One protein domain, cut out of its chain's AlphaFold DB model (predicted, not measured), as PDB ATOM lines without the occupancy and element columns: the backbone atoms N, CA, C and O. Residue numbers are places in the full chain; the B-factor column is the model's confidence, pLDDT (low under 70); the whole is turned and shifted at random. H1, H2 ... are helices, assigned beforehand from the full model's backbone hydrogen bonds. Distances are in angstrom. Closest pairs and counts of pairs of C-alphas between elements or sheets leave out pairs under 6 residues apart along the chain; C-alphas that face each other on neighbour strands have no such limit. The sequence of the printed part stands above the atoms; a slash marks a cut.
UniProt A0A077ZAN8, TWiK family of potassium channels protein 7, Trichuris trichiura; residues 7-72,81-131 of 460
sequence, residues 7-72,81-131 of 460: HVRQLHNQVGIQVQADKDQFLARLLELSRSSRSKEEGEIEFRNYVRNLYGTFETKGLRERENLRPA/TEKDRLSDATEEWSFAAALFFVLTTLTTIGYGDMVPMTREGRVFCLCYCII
ATOM      1  N   HIS A   7      73.159  30.230 141.114       52.70
ATOM      2  CA  HIS A   7      74.194  30.532 142.101       52.70
ATOM      3  C   HIS A   7      75.528  29.825 141.803       52.70
ATOM      4  O   HIS A   7      76.573  30.476 141.797       52.70
ATOM      5  N   VAL A   8      75.502  28.518 141.519       55.60
ATOM      6  CA  VAL A   8      76.714  27.714 141.278       55.60
ATOM      7  C   VAL A   8      77.393  28.141 139.977       55.60
ATOM      8  O   VAL A   8      78.621  28.234 139.915       55.60
ATOM      9  N   ARG A   9      76.587  28.483 138.961       52.59
ATOM     10  CA  ARG A   9      77.055  29.019 137.676       52.59
ATOM     11  C   ARG A   9      77.689  30.401 137.828       52.59
ATOM     12  O   ARG A   9      78.777  30.629 137.311       52.59
ATOM     13  N   GLN A  10      77.049  31.313 138.569       59.19
ATOM     14  CA  GLN A  10      77.623  32.629 138.863       59.19
ATOM     15  C   GLN A  10      78.944  32.509 139.622       59.19
ATOM     16  O   GLN A  10      79.880  33.242 139.312       59.19
ATOM     17  N   LEU A  11      79.049  31.578 140.574       60.06
ATOM     18  CA  LEU A  11      80.272  31.390 141.349       60.06
ATOM     19  C   LEU A  11      81.425  30.870 140.476       60.06
ATOM     20  O   LEU A  11      82.508  31.451 140.502       60.06
ATOM     21  N   HIS A  12      81.184  29.841 139.654       59.70
ATOM     22  CA  HIS A  12      82.183  29.329 138.707       59.70
ATOM     23  C   HIS A  12      82.620  30.397 137.704       59.70
ATOM     24  O   HIS A  12      83.820  30.591 137.511       59.70
ATOM     25  N   ASN A  13      81.671  31.142 137.128       64.02
ATOM     26  CA  ASN A  13      81.982  32.231 136.207       64.02
ATOM     27  C   ASN A  13      82.792  33.333 136.905       64.02
ATOM     28  O   ASN A  13      83.789  33.791 136.359       64.02
ATOM     29  N   GLN A  14      82.441  33.721 138.136       67.22
ATOM     30  CA  GLN A  14      83.212  34.701 138.910       67.22
ATOM     31  C   GLN A  14      84.626  34.216 139.244       67.22
ATOM     32  O   GLN A  14      85.565  35.011 139.233       67.22
ATOM     33  N   VAL A  15      84.806  32.930 139.563       66.67
ATOM     34  CA  VAL A  15      86.136  32.350 139.801       66.67
ATOM     35  C   VAL A  15      86.950  32.344 138.511       66.67
ATOM     36  O   VAL A  15      88.083  32.815 138.532       66.67
ATOM     37  N   GLY A  16      86.372  31.886 137.398       65.99
ATOM     38  CA  GLY A  16      87.028  31.878 136.090       65.99
ATOM     39  C   GLY A  16      87.440  33.278 135.631       65.99
ATOM     40  O   GLY A  16      88.593  33.481 135.261       65.99
ATOM     41  N   ILE A  17      86.538  34.261 135.743       69.03
ATOM     42  CA  ILE A  17      86.814  35.666 135.408       69.03
ATOM     43  C   ILE A  17      87.934  36.230 136.289       69.03
ATOM     44  O   ILE A  17      88.835  36.881 135.767       69.03
ATOM     45  N   GLN A  18      87.921  35.967 137.602       68.63
ATOM     46  CA  GLN A  18      88.977  36.450 138.499       68.63
ATOM     47  C   GLN A  18      90.337  35.826 138.165       68.63
ATOM     48  O   GLN A  18      91.326  36.541 138.083       68.63
ATOM     49  N   VAL A  19      90.392  34.509 137.943       71.34
ATOM     50  CA  VAL A  19      91.639  33.811 137.589       71.34
ATOM     51  C   VAL A  19      92.188  34.324 136.258       71.34
ATOM     52  O   VAL A  19      93.394  34.520 136.124       71.34
ATOM     53  N   GLN A  20      91.313  34.576 135.285       71.52
ATOM     54  CA  GLN A  20      91.708  35.141 134.001       71.52
ATOM     55  C   GLN A  20      92.218  36.582 134.147       71.52
ATOM     56  O   GLN A  20      93.257  36.910 133.585       71.52
ATOM     57  N   ALA A  21      91.558  37.415 134.957       73.64
ATOM     58  CA  ALA A  21      92.014  38.773 135.248       73.64
ATOM     59  C   ALA A  21      93.382  38.788 135.956       73.64
ATOM     60  O   ALA A  21      94.269  39.548 135.562       73.64
ATOM     61  N   ASP A  22      93.587  37.910 136.943       73.81
ATOM     62  CA  ASP A  22      94.867  37.765 137.647       73.81
ATOM     63  C   ASP A  22      95.977  37.312 136.677       73.81
ATOM     64  O   ASP A  22      97.097  37.830 136.716       73.81
ATOM     65  N   LYS A  23      95.665  36.376 135.765       73.05
ATOM     66  CA  LYS A  23      96.572  35.914 134.699       73.05
ATOM     67  C   LYS A  23      96.938  37.048 133.741       73.05
ATOM     68  O   LYS A  23      98.117  37.215 133.428       73.05
ATOM     69  N   ASP A  24      95.962  37.828 133.286       76.33
ATOM     70  CA  ASP A  24      96.178  38.938 132.354       76.33
ATOM     71  C   ASP A  24      97.004  40.061 133.001       76.33
ATOM     72  O   ASP A  24      97.931  40.590 132.381       76.33
ATOM     73  N   GLN A  25      96.755  40.366 134.280       79.05
ATOM     74  CA  GLN A  25      97.564  41.306 135.057       79.05
ATOM     75  C   GLN A  25      99.012  40.817 135.210       79.05
ATOM     76  O   GLN A  25      99.956  41.591 135.035       79.05
ATOM     77  N   PHE A  26      99.202  39.529 135.501       75.95
ATOM     78  CA  PHE A  26     100.528  38.927 135.603       75.95
ATOM     79  C   PHE A  26     101.287  38.965 134.268       75.95
ATOM     80  O   PHE A  26     102.456  39.354 134.228       75.95
ATOM     81  N   LEU A  27     100.618  38.635 133.159       73.83
ATOM     82  CA  LEU A  27     101.196  38.707 131.815       73.83
ATOM     83  C   LEU A  27     101.585  40.137 131.432       73.83
ATOM     84  O   LEU A  27     102.679  40.347 130.908       73.83
ATOM     85  N   ALA A  28     100.735  41.124 131.727       76.56
ATOM     86  CA  ALA A  28     101.055  42.532 131.506       76.56
ATOM     87  C   ALA A  28     102.320  42.943 132.274       76.56
ATOM     88  O   ALA A  28     103.210  43.579 131.706       76.56
ATOM     89  N   ARG A  29     102.454  42.502 133.533       72.10
ATOM     90  CA  ARG A  29     103.625  42.809 134.363       72.10
ATOM     91  C   ARG A  29     104.901  42.125 133.875       72.10
ATOM     92  O   ARG A  29     105.957  42.752 133.847       72.10
ATOM     93  N   LEU A  30     104.815  40.875 133.420       71.83
ATOM     94  CA  LEU A  30     105.943  40.183 132.786       71.83
ATOM     95  C   LEU A  30     106.383  40.862 131.486       71.83
ATOM     96  O   LEU A  30     107.581  40.970 131.223       71.83
ATOM     97  N   LEU A  31     105.436  41.340 130.675       72.20
ATOM     98  CA  LEU A  31     105.746  42.088 129.458       72.20
ATOM     99  C   LEU A  31     106.449  43.413 129.782       72.20
ATOM    100  O   LEU A  31     107.417  43.758 129.105       72.20
ATOM    101  N   GLU A  32     106.021  44.128 130.824       74.84
ATOM    102  CA  GLU A  32     106.717  45.324 131.318       74.84
ATOM    103  C   GLU A  32     108.147  45.008 131.773       74.84
ATOM    104  O   GLU A  32     109.087  45.686 131.353       74.84
ATOM    105  N   LEU A  33     108.328  43.942 132.557       68.95
ATOM    106  CA  LEU A  33     109.649  43.500 133.001       68.95
ATOM    107  C   LEU A  33     110.546  43.113 131.823       68.95
ATOM    108  O   LEU A  33     111.707  43.511 131.805       68.95
ATOM    109  N   SER A  34     110.003  42.433 130.806       66.92
ATOM    110  CA  SER A  34     110.745  42.038 129.600       66.92
ATOM    111  C   SER A  34     111.255  43.228 128.779       66.92
ATOM    112  O   SER A  34     112.267  43.120 128.091       66.92
ATOM    113  N   ARG A  35     110.552  44.368 128.843       71.73
ATOM    114  CA  ARG A  35     110.953  45.620 128.185       71.73
ATOM    115  C   ARG A  35     111.995  46.388 128.991       71.73
ATOM    116  O   ARG A  35     112.706  47.215 128.428       71.73
ATOM    117  N   SER A  36     112.070  46.150 130.296       67.65
ATOM    118  CA  SER A  36     113.071  46.754 131.165       67.65
ATOM    119  C   SER A  36     114.381  45.958 131.099       67.65
ATOM    120  O   SER A  36     114.369  44.736 130.995       67.65
ATOM    121  N   SER A  37     115.542  46.614 131.196       64.75
ATOM    122  CA  SER A  37     116.838  45.910 131.228       64.75
ATOM    123  C   SER A  37     117.118  45.205 132.568       64.75
ATOM    124  O   SER A  37     118.273  44.879 132.855       64.75
ATOM    125  N   ARG A  38     116.115  45.070 133.449       56.38
ATOM    126  CA  ARG A  38     116.297  44.628 134.831       56.38
ATOM    127  C   ARG A  38     116.104  43.122 135.001       56.38
ATOM    128  O   ARG A  38     115.232  42.494 134.418       56.38
ATOM    129  N   SER A  39     117.029  42.609 135.810       64.40
ATOM    130  CA  SER A  39     117.329  41.249 136.252       64.40
ATOM    131  C   SER A  39     116.201  40.210 136.213       64.40
ATOM    132  O   SER A  39     115.101  40.411 136.720       64.40
ATOM    133  N   LYS A  40     116.591  39.011 135.763       68.89
ATOM    134  CA  LYS A  40     115.913  37.715 135.923       68.89
ATOM    135  C   LYS A  40     115.330  37.478 137.334       68.89
ATOM    136  O   LYS A  40     114.322  36.788 137.442       68.89
ATOM    137  N   GLU A  41     115.920  38.059 138.384       72.65
ATOM    138  CA  GLU A  41     115.428  37.961 139.772       72.65
ATOM    139  C   GLU A  41     114.091  38.676 140.011       72.65
ATOM    140  O   GLU A  41     113.246  38.134 140.720       72.65
ATOM    141  N   GLU A  42     113.854  39.856 139.420       76.06
ATOM    142  CA  GLU A  42     112.582  40.582 139.608       76.06
ATOM    143  C   GLU A  42     111.414  39.781 139.007       76.06
ATOM    144  O   GLU A  42     110.361  39.648 139.632       76.06
ATOM    145  N   GLY A  43     111.633  39.155 137.844       72.85
ATOM    146  CA  GLY A  43     110.659  38.247 137.229       72.85
ATOM    147  C   GLY A  43     110.367  37.002 138.072       72.85
ATOM    148  O   GLY A  43     109.222  36.553 138.127       72.85
ATOM    149  N   GLU A  44     111.369  36.460 138.771       73.72
ATOM    150  CA  GLU A  44     111.185  35.307 139.661       73.72
ATOM    151  C   GLU A  44     110.391  35.674 140.927       73.72
ATOM    152  O   GLU A  44     109.521  34.911 141.359       73.72
ATOM    153  N   ILE A  45     110.636  36.860 141.498       78.07
ATOM    154  CA  ILE A  45     109.879  37.387 142.644       78.07
ATOM    155  C   ILE A  45     108.413  37.613 142.263       78.07
ATOM    156  O   ILE A  45     107.521  37.194 143.005       78.07
ATOM    157  N   GLU A  46     108.152  38.221 141.102       76.23
ATOM    158  CA  GLU A  46     106.786  38.427 140.608       76.23
ATOM    159  C   GLU A  46     106.067  37.101 140.350       76.23
ATOM    160  O   GLU A  46     104.933  36.920 140.791       76.23
ATOM    161  N   PHE A  47     106.736  36.121 139.729       75.68
ATOM    162  CA  PHE A  47     106.161  34.786 139.553       75.68
ATOM    163  C   PHE A  47     105.813  34.134 140.901       75.68
ATOM    164  O   PHE A  47     104.725  33.581 141.061       75.68
ATOM    165  N   ARG A  48     106.685  34.251 141.914       75.69
ATOM    166  CA  ARG A  48     106.399  33.764 143.276       75.69
ATOM    167  C   ARG A  48     105.192  34.448 143.908       75.69
ATOM    168  O   ARG A  48     104.402  33.776 144.569       75.69
ATOM    169  N   ASN A  49     105.069  35.764 143.750       79.25
ATOM    170  CA  ASN A  49     103.950  36.528 144.299       79.25
ATOM    171  C   ASN A  49     102.638  36.169 143.599       79.25
ATOM    172  O   ASN A  49     101.640  35.953 144.283       79.25
ATOM    173  N   TYR A  50     102.655  36.009 142.274       75.54
ATOM    174  CA  TYR A  50     101.511  35.519 141.508       75.54
ATOM    175  C   TYR A  50     101.066  34.136 141.984       75.54
ATOM    176  O   TYR A  50      99.905  33.955 142.340       75.54
ATOM    177  N   VAL A  51     101.996  33.178 142.083       74.30
ATOM    178  CA  VAL A  51     101.696  31.823 142.569       74.30
ATOM    179  C   VAL A  51     101.130  31.864 143.992       74.30
ATOM    180  O   VAL A  51     100.126  31.210 144.268       74.30
ATOM    181  N   ARG A  52     101.715  32.665 144.895       77.41
ATOM    182  CA  ARG A  52     101.218  32.823 146.273       77.41
ATOM    183  C   ARG A  52      99.799  33.397 146.310       77.41
ATOM    184  O   ARG A  52      98.971  32.882 147.056       77.41
ATOM    185  N   ASN A  53      99.521  34.430 145.517       76.25
ATOM    186  CA  ASN A  53      98.191  35.034 145.437       76.25
ATOM    187  C   ASN A  53      97.173  34.047 144.865       76.25
ATOM    188  O   ASN A  53      96.088  33.912 145.417       76.25
ATOM    189  N   LEU A  54      97.545  33.300 143.823       70.10
ATOM    190  CA  LEU A  54      96.691  32.287 143.214       70.10
ATOM    191  C   LEU A  54      96.307  31.208 144.239       70.10
ATOM    192  O   LEU A  54      95.122  30.939 144.434       70.10
ATOM    193  N   TYR A  55      97.291  30.645 144.953       68.94
ATOM    194  CA  TYR A  55      97.035  29.680 146.027       68.94
ATOM    195  C   TYR A  55      96.182  30.276 147.152       68.94
ATOM    196  O   TYR A  55      95.230  29.633 147.583       68.94
ATOM    197  N   GLY A  56      96.458  31.511 147.581       69.31
ATOM    198  CA  GLY A  56      95.665  32.199 148.601       69.31
ATOM    199  C   GLY A  56      94.205  32.410 148.186       69.31
ATOM    200  O   GLY A  56      93.299  32.217 148.997       69.31
ATOM    201  N   THR A  57      93.943  32.739 146.918       67.36
ATOM    202  CA  THR A  57      92.582  32.871 146.372       67.36
ATOM    203  C   THR A  57      91.844  31.531 146.362       67.36
ATOM    204  O   THR A  57      90.670  31.481 146.731       67.36
ATOM    205  N   PHE A  58      92.517  30.436 145.993       64.73
ATOM    206  CA  PHE A  58      91.928  29.094 146.048       64.73
ATOM    207  C   PHE A  58      91.675  28.626 147.483       64.73
ATOM    208  O   PHE A  58      90.623  28.057 147.761       64.73
ATOM    209  N   GLU A  59      92.593  28.896 148.410       65.08
ATOM    210  CA  GLU A  59      92.465  28.494 149.811       65.08
ATOM    211  C   GLU A  59      91.351  29.282 150.516       65.08
ATOM    212  O   GLU A  59      90.465  28.696 151.135       65.08
ATOM    213  N   THR A  60      91.309  30.607 150.339       61.41
ATOM    214  CA  THR A  60      90.249  31.460 150.905       61.41
ATOM    215  C   THR A  60      88.872  31.152 150.322       61.41
ATOM    216  O   THR A  60      87.899  31.131 151.076       61.41
ATOM    217  N   LYS A  61      88.754  30.875 149.013       58.84
ATOM    218  CA  LYS A  61      87.469  30.499 148.399       58.84
ATOM    219  C   LYS A  61      87.056  29.064 148.712       58.84
ATOM    220  O   LYS A  61      85.882  28.861 148.988       58.84
ATOM    221  N   GLY A  62      87.984  28.108 148.768       57.46
ATOM    222  CA  GLY A  62      87.694  26.742 149.217       57.46
ATOM    223  C   GLY A  62      87.221  26.701 150.676       57.46
ATOM    224  O   GLY A  62      86.301  25.958 151.018       57.46
ATOM    225  N   LEU A  63      87.778  27.565 151.534       52.04
ATOM    226  CA  LEU A  63      87.278  27.779 152.897       52.04
ATOM    227  C   LEU A  63      85.890  28.442 152.900       52.04
ATOM    228  O   LEU A  63      85.009  27.984 153.627       52.04
ATOM    229  N   ARG A  64      85.658  29.446 152.042       51.77
ATOM    230  CA  ARG A  64      84.350  30.112 151.891       51.77
ATOM    231  C   ARG A  64      83.261  29.194 151.334       51.77
ATOM    232  O   ARG A  64      82.124  29.305 151.766       51.77
ATOM    233  N   GLU A  65      83.574  28.282 150.417       50.66
ATOM    234  CA  GLU A  65      82.642  27.247 149.946       50.66
ATOM    235  C   GLU A  65      82.271  26.292 151.080       50.66
ATOM    236  O   GLU A  65      81.097  25.966 151.257       50.66
ATOM    237  N   ARG A  66      83.247  25.905 151.913       49.24
ATOM    238  CA  ARG A  66      82.996  25.073 153.097       49.24
ATOM    239  C   ARG A  66      82.136  25.789 154.147       49.24
ATOM    240  O   ARG A  66      81.360  25.128 154.833       49.24
ATOM    241  N   GLU A  67      82.242  27.115 154.256       48.35
ATOM    242  CA  GLU A  67      81.385  27.951 155.112       48.35
ATOM    243  C   GLU A  67      79.988  28.207 154.514       48.35
ATOM    244  O   GLU A  67      78.998  28.127 155.242       48.35
ATOM    245  N   ASN A  68      79.887  28.434 153.199       45.81
ATOM    246  CA  ASN A  68      78.638  28.736 152.483       45.81
ATOM    247  C   ASN A  68      77.783  27.497 152.161       45.81
ATOM    248  O   ASN A  68      76.612  27.635 151.823       45.81
ATOM    249  N   LEU A  69      78.328  26.284 152.304       43.12
ATOM    250  CA  LEU A  69      77.550  25.035 152.322       43.12
ATOM    251  C   LEU A  69      76.630  24.920 153.555       43.12
ATOM    252  O   LEU A  69      75.808  24.004 153.629       43.12
ATOM    253  N   ARG A  70      76.716  25.848 154.518       36.71
ATOM    254  CA  ARG A  70      75.624  26.092 155.469       36.71
ATOM    255  C   ARG A  70      74.557  26.913 154.745       36.71
ATOM    256  O   ARG A  70      74.916  27.958 154.213       36.71
ATOM    257  N   PRO A  71      73.280  26.489 154.722       38.60
ATOM    258  CA  PRO A  71      72.255  27.099 153.884       38.60
ATOM    259  C   PRO A  71      71.937  28.515 154.376       38.60
ATOM    260  O   PRO A  71      71.004  28.739 155.143       38.60
ATOM    261  N   ALA A  72      72.736  29.484 153.945       37.62
ATOM    262  CA  ALA A  72      72.384  30.882 153.990       37.62
ATOM    263  C   ALA A  72      71.374  31.095 152.865       37.62
ATOM    264  O   ALA A  72      71.713  31.108 151.683       37.62
ATOM    265  N   THR A  81      64.352  38.670 135.370       44.94
ATOM    266  CA  THR A  81      63.190  38.009 134.782       44.94
ATOM    267  C   THR A  81      63.630  36.714 134.093       44.94
ATOM    268  O   THR A  81      64.759  36.575 133.623       44.94
ATOM    269  N   GLU A  82      62.745  35.720 134.021       51.31
ATOM    270  CA  GLU A  82      63.005  34.446 133.325       51.31
ATOM    271  C   GLU A  82      63.423  34.651 131.852       51.31
ATOM    272  O   GLU A  82      64.172  33.855 131.286       51.31
ATOM    273  N   LYS A  83      63.009  35.779 131.264       48.88
ATOM    274  CA  LYS A  83      63.363  36.230 129.916       48.88
ATOM    275  C   LYS A  83      64.824  36.692 129.809       48.88
ATOM    276  O   LYS A  83      65.485  36.374 128.819       48.88
ATOM    277  N   ASP A  84      65.340  37.357 130.841       52.84
ATOM    278  CA  ASP A  84      66.753  37.754 130.936       52.84
ATOM    279  C   ASP A  84      67.651  36.516 131.112       52.84
ATOM    280  O   ASP A  84      68.697  36.389 130.488       52.84
ATOM    281  N   ARG A  85      67.184  35.510 131.867       52.26
ATOM    282  CA  ARG A  85      67.899  34.225 132.012       52.26
ATOM    283  C   ARG A  85      67.967  33.434 130.707       52.26
ATOM    284  O   ARG A  85      68.984  32.799 130.424       52.26
ATOM    285  N   LEU A  86      66.871  33.419 129.945       52.55
ATOM    286  CA  LEU A  86      66.819  32.720 128.663       52.55
ATOM    287  C   LEU A  86      67.707  33.418 127.626       52.55
ATOM    288  O   LEU A  86      68.394  32.726 126.880       52.55
ATOM    289  N   SER A  87      67.737  34.754 127.617       56.30
ATOM    290  CA  SER A  87      68.604  35.525 126.717       56.30
ATOM    291  C   SER A  87      70.090  35.314 127.019       56.30
ATOM    292  O   SER A  87      70.802  34.903 126.103       56.30
ATOM    293  N   ASP A  88      70.536  35.422 128.278       59.02
ATOM    294  CA  ASP A  88      71.929  35.119 128.669       59.02
ATOM    295  C   ASP A  88      72.338  33.686 128.273       59.02
ATOM    296  O   ASP A  88      73.408  33.448 127.709       59.02
ATOM    297  N   ALA A  89      71.460  32.699 128.492       56.12
ATOM    298  CA  ALA A  89      71.736  31.316 128.104       56.12
ATOM    299  C   ALA A  89      71.822  31.126 126.577       56.12
ATOM    300  O   ALA A  89      72.668  30.360 126.105       56.12
ATOM    301  N   THR A  90      70.974  31.811 125.802       57.40
ATOM    302  CA  THR A  90      71.060  31.811 124.331       57.40
ATOM    303  C   THR A  90      72.274  32.580 123.809       57.40
ATOM    304  O   THR A  90      72.781  32.250 122.738       57.40
ATOM    305  N   GLU A  91      72.775  33.568 124.556       59.48
ATOM    306  CA  GLU A  91      73.998  34.289 124.206       59.48
ATOM    307  C   GLU A  91      75.264  33.448 124.400       59.48
ATOM    308  O   GLU A  91      76.206  33.603 123.609       59.48
ATOM    309  N   GLU A  92      75.279  32.561 125.404       65.08
ATOM    310  CA  GLU A  92      76.351  31.581 125.615       65.08
ATOM    311  C   GLU A  92      76.301  30.457 124.559       65.08
ATOM    312  O   GLU A  92      77.304  30.176 123.901       65.08
ATOM    313  N   TRP A  93      75.123  29.869 124.305       77.04
ATOM    314  CA  TRP A  93      74.932  28.802 123.306       77.04
ATOM    315  C   TRP A  93      74.461  29.330 121.948       77.04
ATOM    316  O   TRP A  93      73.411  28.950 121.426       77.04
ATOM    317  N   SER A  94      75.278  30.178 121.327       81.77
ATOM    318  CA  SER A  94      75.071  30.527 119.917       81.77
ATOM    319  C   SER A  94      75.237  29.297 119.007       81.77
ATOM    320  O   SER A  94      75.956  28.354 119.335       81.77
ATOM    321  N   PHE A  95      74.631  29.303 117.814       83.02
ATOM    322  CA  PHE A  95      74.795  28.205 116.849       83.02
ATOM    323  C   PHE A  95      76.275  27.916 116.524       83.02
ATOM    324  O   PHE A  95      76.685  26.760 116.459       83.02
ATOM    325  N   ALA A  96      77.094  28.964 116.372       84.52
ATOM    326  CA  ALA A  96      78.528  28.827 116.121       84.52
ATOM    327  C   ALA A  96      79.276  28.209 117.315       84.52
ATOM    328  O   ALA A  96      80.137  27.356 117.117       84.52
ATOM    329  N   ALA A  97      78.913  28.598 118.540       82.91
ATOM    330  CA  ALA A  97      79.439  28.022 119.776       82.91
ATOM    331  C   ALA A  97      79.076  26.532 119.911       82.91
ATOM    332  O   ALA A  97      79.944  25.698 120.162       82.91
ATOM    333  N   ALA A  98      77.818  26.170 119.638       86.51
ATOM    334  CA  ALA A  98      77.368  24.781 119.645       86.51
ATOM    335  C   ALA A  98      78.093  23.928 118.586       86.51
ATOM    336  O   ALA A  98      78.505  22.804 118.873       86.51
ATOM    337  N   LEU A  99      78.295  24.462 117.375       87.39
ATOM    338  CA  LEU A  99      79.055  23.785 116.324       87.39
ATOM    339  C   LEU A  99      80.528  23.600 116.714       87.39
ATOM    340  O   LEU A  99      81.089  22.527 116.500       87.39
ATOM    341  N   PHE A 100      81.138  24.622 117.318       85.86
ATOM    342  CA  PHE A 100      82.502  24.553 117.836       85.86
ATOM    343  C   PHE A 100      82.638  23.493 118.937       85.86
ATOM    344  O   PHE A 100      83.562  22.681 118.887       85.86
ATOM    345  N   PHE A 101      81.685  23.427 119.873       86.51
ATOM    346  CA  PHE A 101      81.616  22.378 120.891       86.51
ATOM    347  C   PHE A 101      81.540  20.977 120.266       86.51
ATOM    348  O   PHE A 101      82.332  20.100 120.609       86.51
ATOM    349  N   VAL A 102      80.635  20.763 119.305       89.48
ATOM    350  CA  VAL A 102      80.479  19.464 118.632       89.48
ATOM    351  C   VAL A 102      81.750  19.075 117.879       89.48
ATOM    352  O   VAL A 102      82.228  17.951 118.034       89.48
ATOM    353  N   LEU A 103      82.335  19.989 117.098       88.74
ATOM    354  CA  LEU A 103      83.537  19.685 116.328       88.74
ATOM    355  C   LEU A 103      84.728  19.385 117.239       88.74
ATOM    356  O   LEU A 103      85.404  18.384 117.026       88.74
ATOM    357  N   THR A 104      84.983  20.214 118.255       87.83
ATOM    358  CA  THR A 104      86.110  20.020 119.189       87.83
ATOM    359  C   THR A 104      85.951  18.760 120.031       87.83
ATOM    360  O   THR A 104      86.944  18.096 120.317       87.83
ATOM    361  N   THR A 105      84.718  18.377 120.366       89.76
ATOM    362  CA  THR A 105      84.427  17.117 121.059       89.76
ATOM    363  C   THR A 105      84.685  15.913 120.151       89.76
ATOM    364  O   THR A 105      85.381  14.979 120.542       89.76
ATOM    365  N   LEU A 106      84.179  15.929 118.913       91.03
ATOM    366  CA  LEU A 106      84.342  14.806 117.981       91.03
ATOM    367  C   LEU A 106      85.767  14.642 117.451       91.03
ATOM    368  O   LEU A 106      86.202  13.525 117.184       91.03
ATOM    369  N   THR A 107      86.491  15.749 117.296       87.81
ATOM    370  CA  THR A 107      87.922  15.748 116.951       87.81
ATOM    371  C   THR A 107      88.809  15.455 118.157       87.81
ATOM    372  O   THR A 107      90.028  15.487 118.028       87.81
ATOM    373  N   THR A 108      88.227  15.149 119.321       88.59
ATOM    374  CA  THR A 108      88.932  14.817 120.570       88.59
ATOM    375  C   THR A 108      89.830  15.926 121.123       88.59
ATOM    376  O   THR A 108      90.610  15.675 122.029       88.59
ATOM    377  N   ILE A 109      89.691  17.160 120.626       87.49
ATOM    378  CA  ILE A 109      90.431  18.326 121.121       87.49
ATOM    379  C   ILE A 109      89.909  18.713 122.502       87.49
ATOM    380  O   ILE A 109      90.680  18.827 123.438       87.49
ATOM    381  N   GLY A 110      88.596  18.921 122.622       84.63
ATOM    382  CA  GLY A 110      87.928  19.139 123.906       84.63
ATOM    383  C   GLY A 110      88.535  20.235 124.793       84.63
ATOM    384  O   GLY A 110      88.908  19.947 125.922       84.63
ATOM    385  N   TYR A 111      88.550  21.496 124.345       79.71
ATOM    386  CA  TYR A 111      89.083  22.616 125.144       79.71
ATOM    387  C   TYR A 111      88.416  22.822 126.517       79.71
ATOM    388  O   TYR A 111      88.964  23.521 127.359       79.71
ATOM    389  N   GLY A 112      87.216  22.276 126.733       76.74
ATOM    390  CA  GLY A 112      86.514  22.364 128.017       76.74
ATOM    391  C   GLY A 112      85.794  23.689 128.289       76.74
ATOM    392  O   GLY A 112      85.161  23.806 129.330       76.74
ATOM    393  N   ASP A 113      85.828  24.648 127.359       74.95
ATOM    394  CA  ASP A 113      85.137  25.944 127.489       74.95
ATOM    395  C   ASP A 113      83.607  25.794 127.570       74.95
ATOM    396  O   ASP A 113      82.924  26.467 128.335       74.95
ATOM    397  N   MET A 114      83.058  24.835 126.821       76.79
ATOM    398  CA  MET A 114      81.638  24.494 126.837       76.79
ATOM    399  C   MET A 114      81.496  23.011 127.140       76.79
ATOM    400  O   MET A 114      82.063  22.174 126.438       76.79
ATOM    401  N   VAL A 115      80.744  22.669 128.186       81.83
ATOM    402  CA  VAL A 115      80.566  21.282 128.628       81.83
ATOM    403  C   VAL A 115      79.125  21.012 129.065       81.83
ATOM    404  O   VAL A 115      78.458  21.886 129.625       81.83
ATOM    405  N   PRO A 116      78.604  19.789 128.850       82.64
ATOM    406  CA  PRO A 116      77.303  19.415 129.375       82.64
ATOM    407  C   PRO A 116      77.375  19.297 130.906       82.64
ATOM    408  O   PRO A 116      77.955  18.358 131.457       82.64
ATOM    409  N   MET A 117      76.739  20.228 131.615       77.37
ATOM    410  CA  MET A 117      76.714  20.208 133.086       77.37
ATOM    411  C   MET A 117      75.748  19.155 133.648       77.37
ATOM    412  O   MET A 117      75.979  18.585 134.710       77.37
ATOM    413  N   THR A 118      74.692  18.824 132.902       84.67
ATOM    414  CA  THR A 118      73.662  17.873 133.350       84.67
ATOM    415  C   THR A 118      74.086  16.416 133.186       84.67
ATOM    416  O   THR A 118      74.715  16.052 132.193       84.67
ATOM    417  N   ARG A 119      73.664  15.544 134.112       86.47
ATOM    418  CA  ARG A 119      73.920  14.095 134.027       86.47
ATOM    419  C   ARG A 119      73.385  13.488 132.725       86.47
ATOM    420  O   ARG A 119      74.092  12.726 132.076       86.47
ATOM    421  N   GLU A 120      72.172  13.863 132.327       89.45
ATOM    422  CA  GLU A 120      71.551  13.409 131.075       89.45
ATOM    423  C   GLU A 120      72.330  13.890 129.845       89.45
ATOM    424  O   GLU A 120      72.621  13.098 128.953       89.45
ATOM    425  N   GLY A 121      72.741  15.164 129.820       87.61
ATOM    426  CA  GLY A 121      73.549  15.723 128.735       87.61
ATOM    427  C   GLY A 121      74.922  15.058 128.610       87.61
ATOM    428  O   GLY A 121      75.383  14.823 127.498       87.61
ATOM    429  N   ARG A 122      75.552  14.689 129.735       88.62
ATOM    430  CA  ARG A 122      76.819  13.937 129.750       88.62
ATOM    431  C   ARG A 122      76.655  12.536 129.164       88.62
ATOM    432  O   ARG A 122      77.471  12.130 128.344       88.62
ATOM    433  N   VAL A 123      75.589  11.819 129.537       92.82
ATOM    434  CA  VAL A 123      75.289  10.485 128.980       92.82
ATOM    435  C   VAL A 123      74.999  10.571 127.481       92.82
ATOM    436  O   VAL A 123      75.537   9.784 126.708       92.82
ATOM    437  N   PHE A 124      74.209  11.555 127.050       92.85
ATOM    438  CA  PHE A 124      73.945  11.789 125.631       92.85
ATOM    439  C   PHE A 124      75.232  12.091 124.849       92.85
ATOM    440  O   PHE A 124      75.488  11.472 123.816       92.85
ATOM    441  N   CYS A 125      76.070  12.992 125.370       91.72
ATOM    442  CA  CYS A 125      77.360  13.335 124.777       91.72
ATOM    443  C   CYS A 125      78.271  12.106 124.658       91.72
ATOM    444  O   CYS A 125      78.922  11.926 123.633       91.72
ATOM    445  N   LEU A 126      78.279  11.226 125.663       92.55
ATOM    446  CA  LEU A 126      79.053   9.986 125.635       92.55
ATOM    447  C   LEU A 126      78.594   9.051 124.505       92.55
ATOM    448  O   LEU A 126      79.422   8.614 123.707       92.55
ATOM    449  N   CYS A 127      77.289   8.784 124.396       95.11
ATOM    450  CA  CYS A 127      76.734   7.966 123.311       95.11
ATOM    451  C   CYS A 127      77.049   8.562 121.932       95.11
ATOM    452  O   CYS A 127      77.412   7.837 121.005       95.11
ATOM    453  N   TYR A 128      76.960   9.889 121.810       93.91
ATOM    454  CA  TYR A 128      77.317  10.610 120.594       93.91
ATOM    455  C   TYR A 128      78.805  10.456 120.240       93.91
ATOM    456  O   TYR A 128      79.129  10.201 119.084       93.91
ATOM    457  N   CYS A 129      79.709  10.529 121.222       94.36
ATOM    458  CA  CYS A 129      81.152  10.368 121.015       94.36
ATOM    459  C   CYS A 129      81.540   8.949 120.582       94.36
ATOM    460  O   CYS A 129      82.382   8.794 119.702       94.36
ATOM    461  N   ILE A 130      80.909   7.917 121.152       95.16
ATOM    462  CA  ILE A 130      81.194   6.510 120.811       95.16
ATOM    463  C   ILE A 130      80.966   6.242 119.315       95.16
ATOM    464  O   ILE A 130      81.732   5.507 118.698       95.16
ATOM    465  N   ILE A 131      79.939   6.856 118.725       95.16
ATOM    466  CA  ILE A 131      79.619   6.711 117.297       95.16
ATOM    467  C   ILE A 131      80.384   7.742 116.457       95.16
ATOM    468  O   ILE A 131      80.903   7.431 115.385       95.16
TER     469      ILE A 131
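AT A GLANCE: This is residues 7 to 72 and 81 to 131 of the 460 residues of the protein "TWiK family of potassium channels protein 7" of Trichuris trichiura (UniProt A0A077ZAN8). A long helical hairpin, H1 and H2 side by side, stretches away from a loose group of three short helices, H3, H4 and H5, near its open end. H4 and H5 come near each other at one end and are joined by a long loop, residues 107 to 118, while the turn of the hairpin, residues 35 to 41, sticks out at the far end. The 117 printed residues include five named helices, H1 to H5 in chain order, and no named strand; the class is all helix. The whole is only just loose, close to extended, with a radius of gyration of the C-alphas of 19.8 A and spans of 54 by 42 by 30 A.

HOW THE PARTS SIT: H1, residues 7 to 35, and H2, residues 40 to 68, form a helical hairpin. They touch, with the closest C-alphas, those of Leu 30 and Gly 43, 6.8 A apart. Their lines stand at a shallow tilt of 9 degrees, opposite ways. H2 touches H1 with residues 42 to 54 alone. H3, residues 82 to 92, and H4, residues 95 to 106, meet only through their link. H5, residues 119 to 131, is close to H4 but not clearly touching: the closest C-alphas, those of Leu 106 and Cys 129, are 6.3 A apart. H4 and H5 run the same way at a steep tilt of 60 degrees. H1 and H2 are each apart from H3, H4 and H5, and H3 is apart from H5. In H1, H2, H3 and H4 every O i to N i+4 pair is within hydrogen-bond range; in H5 8 of 9 are.

IN THESE COORDINATES: H1 begins at C-alpha 7 (74.194, 30.532, 142.101) and is 42.1 A long; H2 is 41.8 A long. H3 measures 15.7 A, H4 16.5 A and H5 19.2 A, ending at C-alpha 131 (79.619, 6.711, 117.297).

THE WHOLE: The two C-alphas farthest apart, those of Ser 37 and Ile 131, are 55.8 A apart. Residues 73 to 80 are not printed, and C-alphas 72 and 81 are 22.5 A apart across the cut. H4 to H5 is a long link. The mean pLDDT of the printed part is 71.5; residues 7 to 18, 33 to 34, 36 to 40, 55 to 72 and 81 to 92 are under 70.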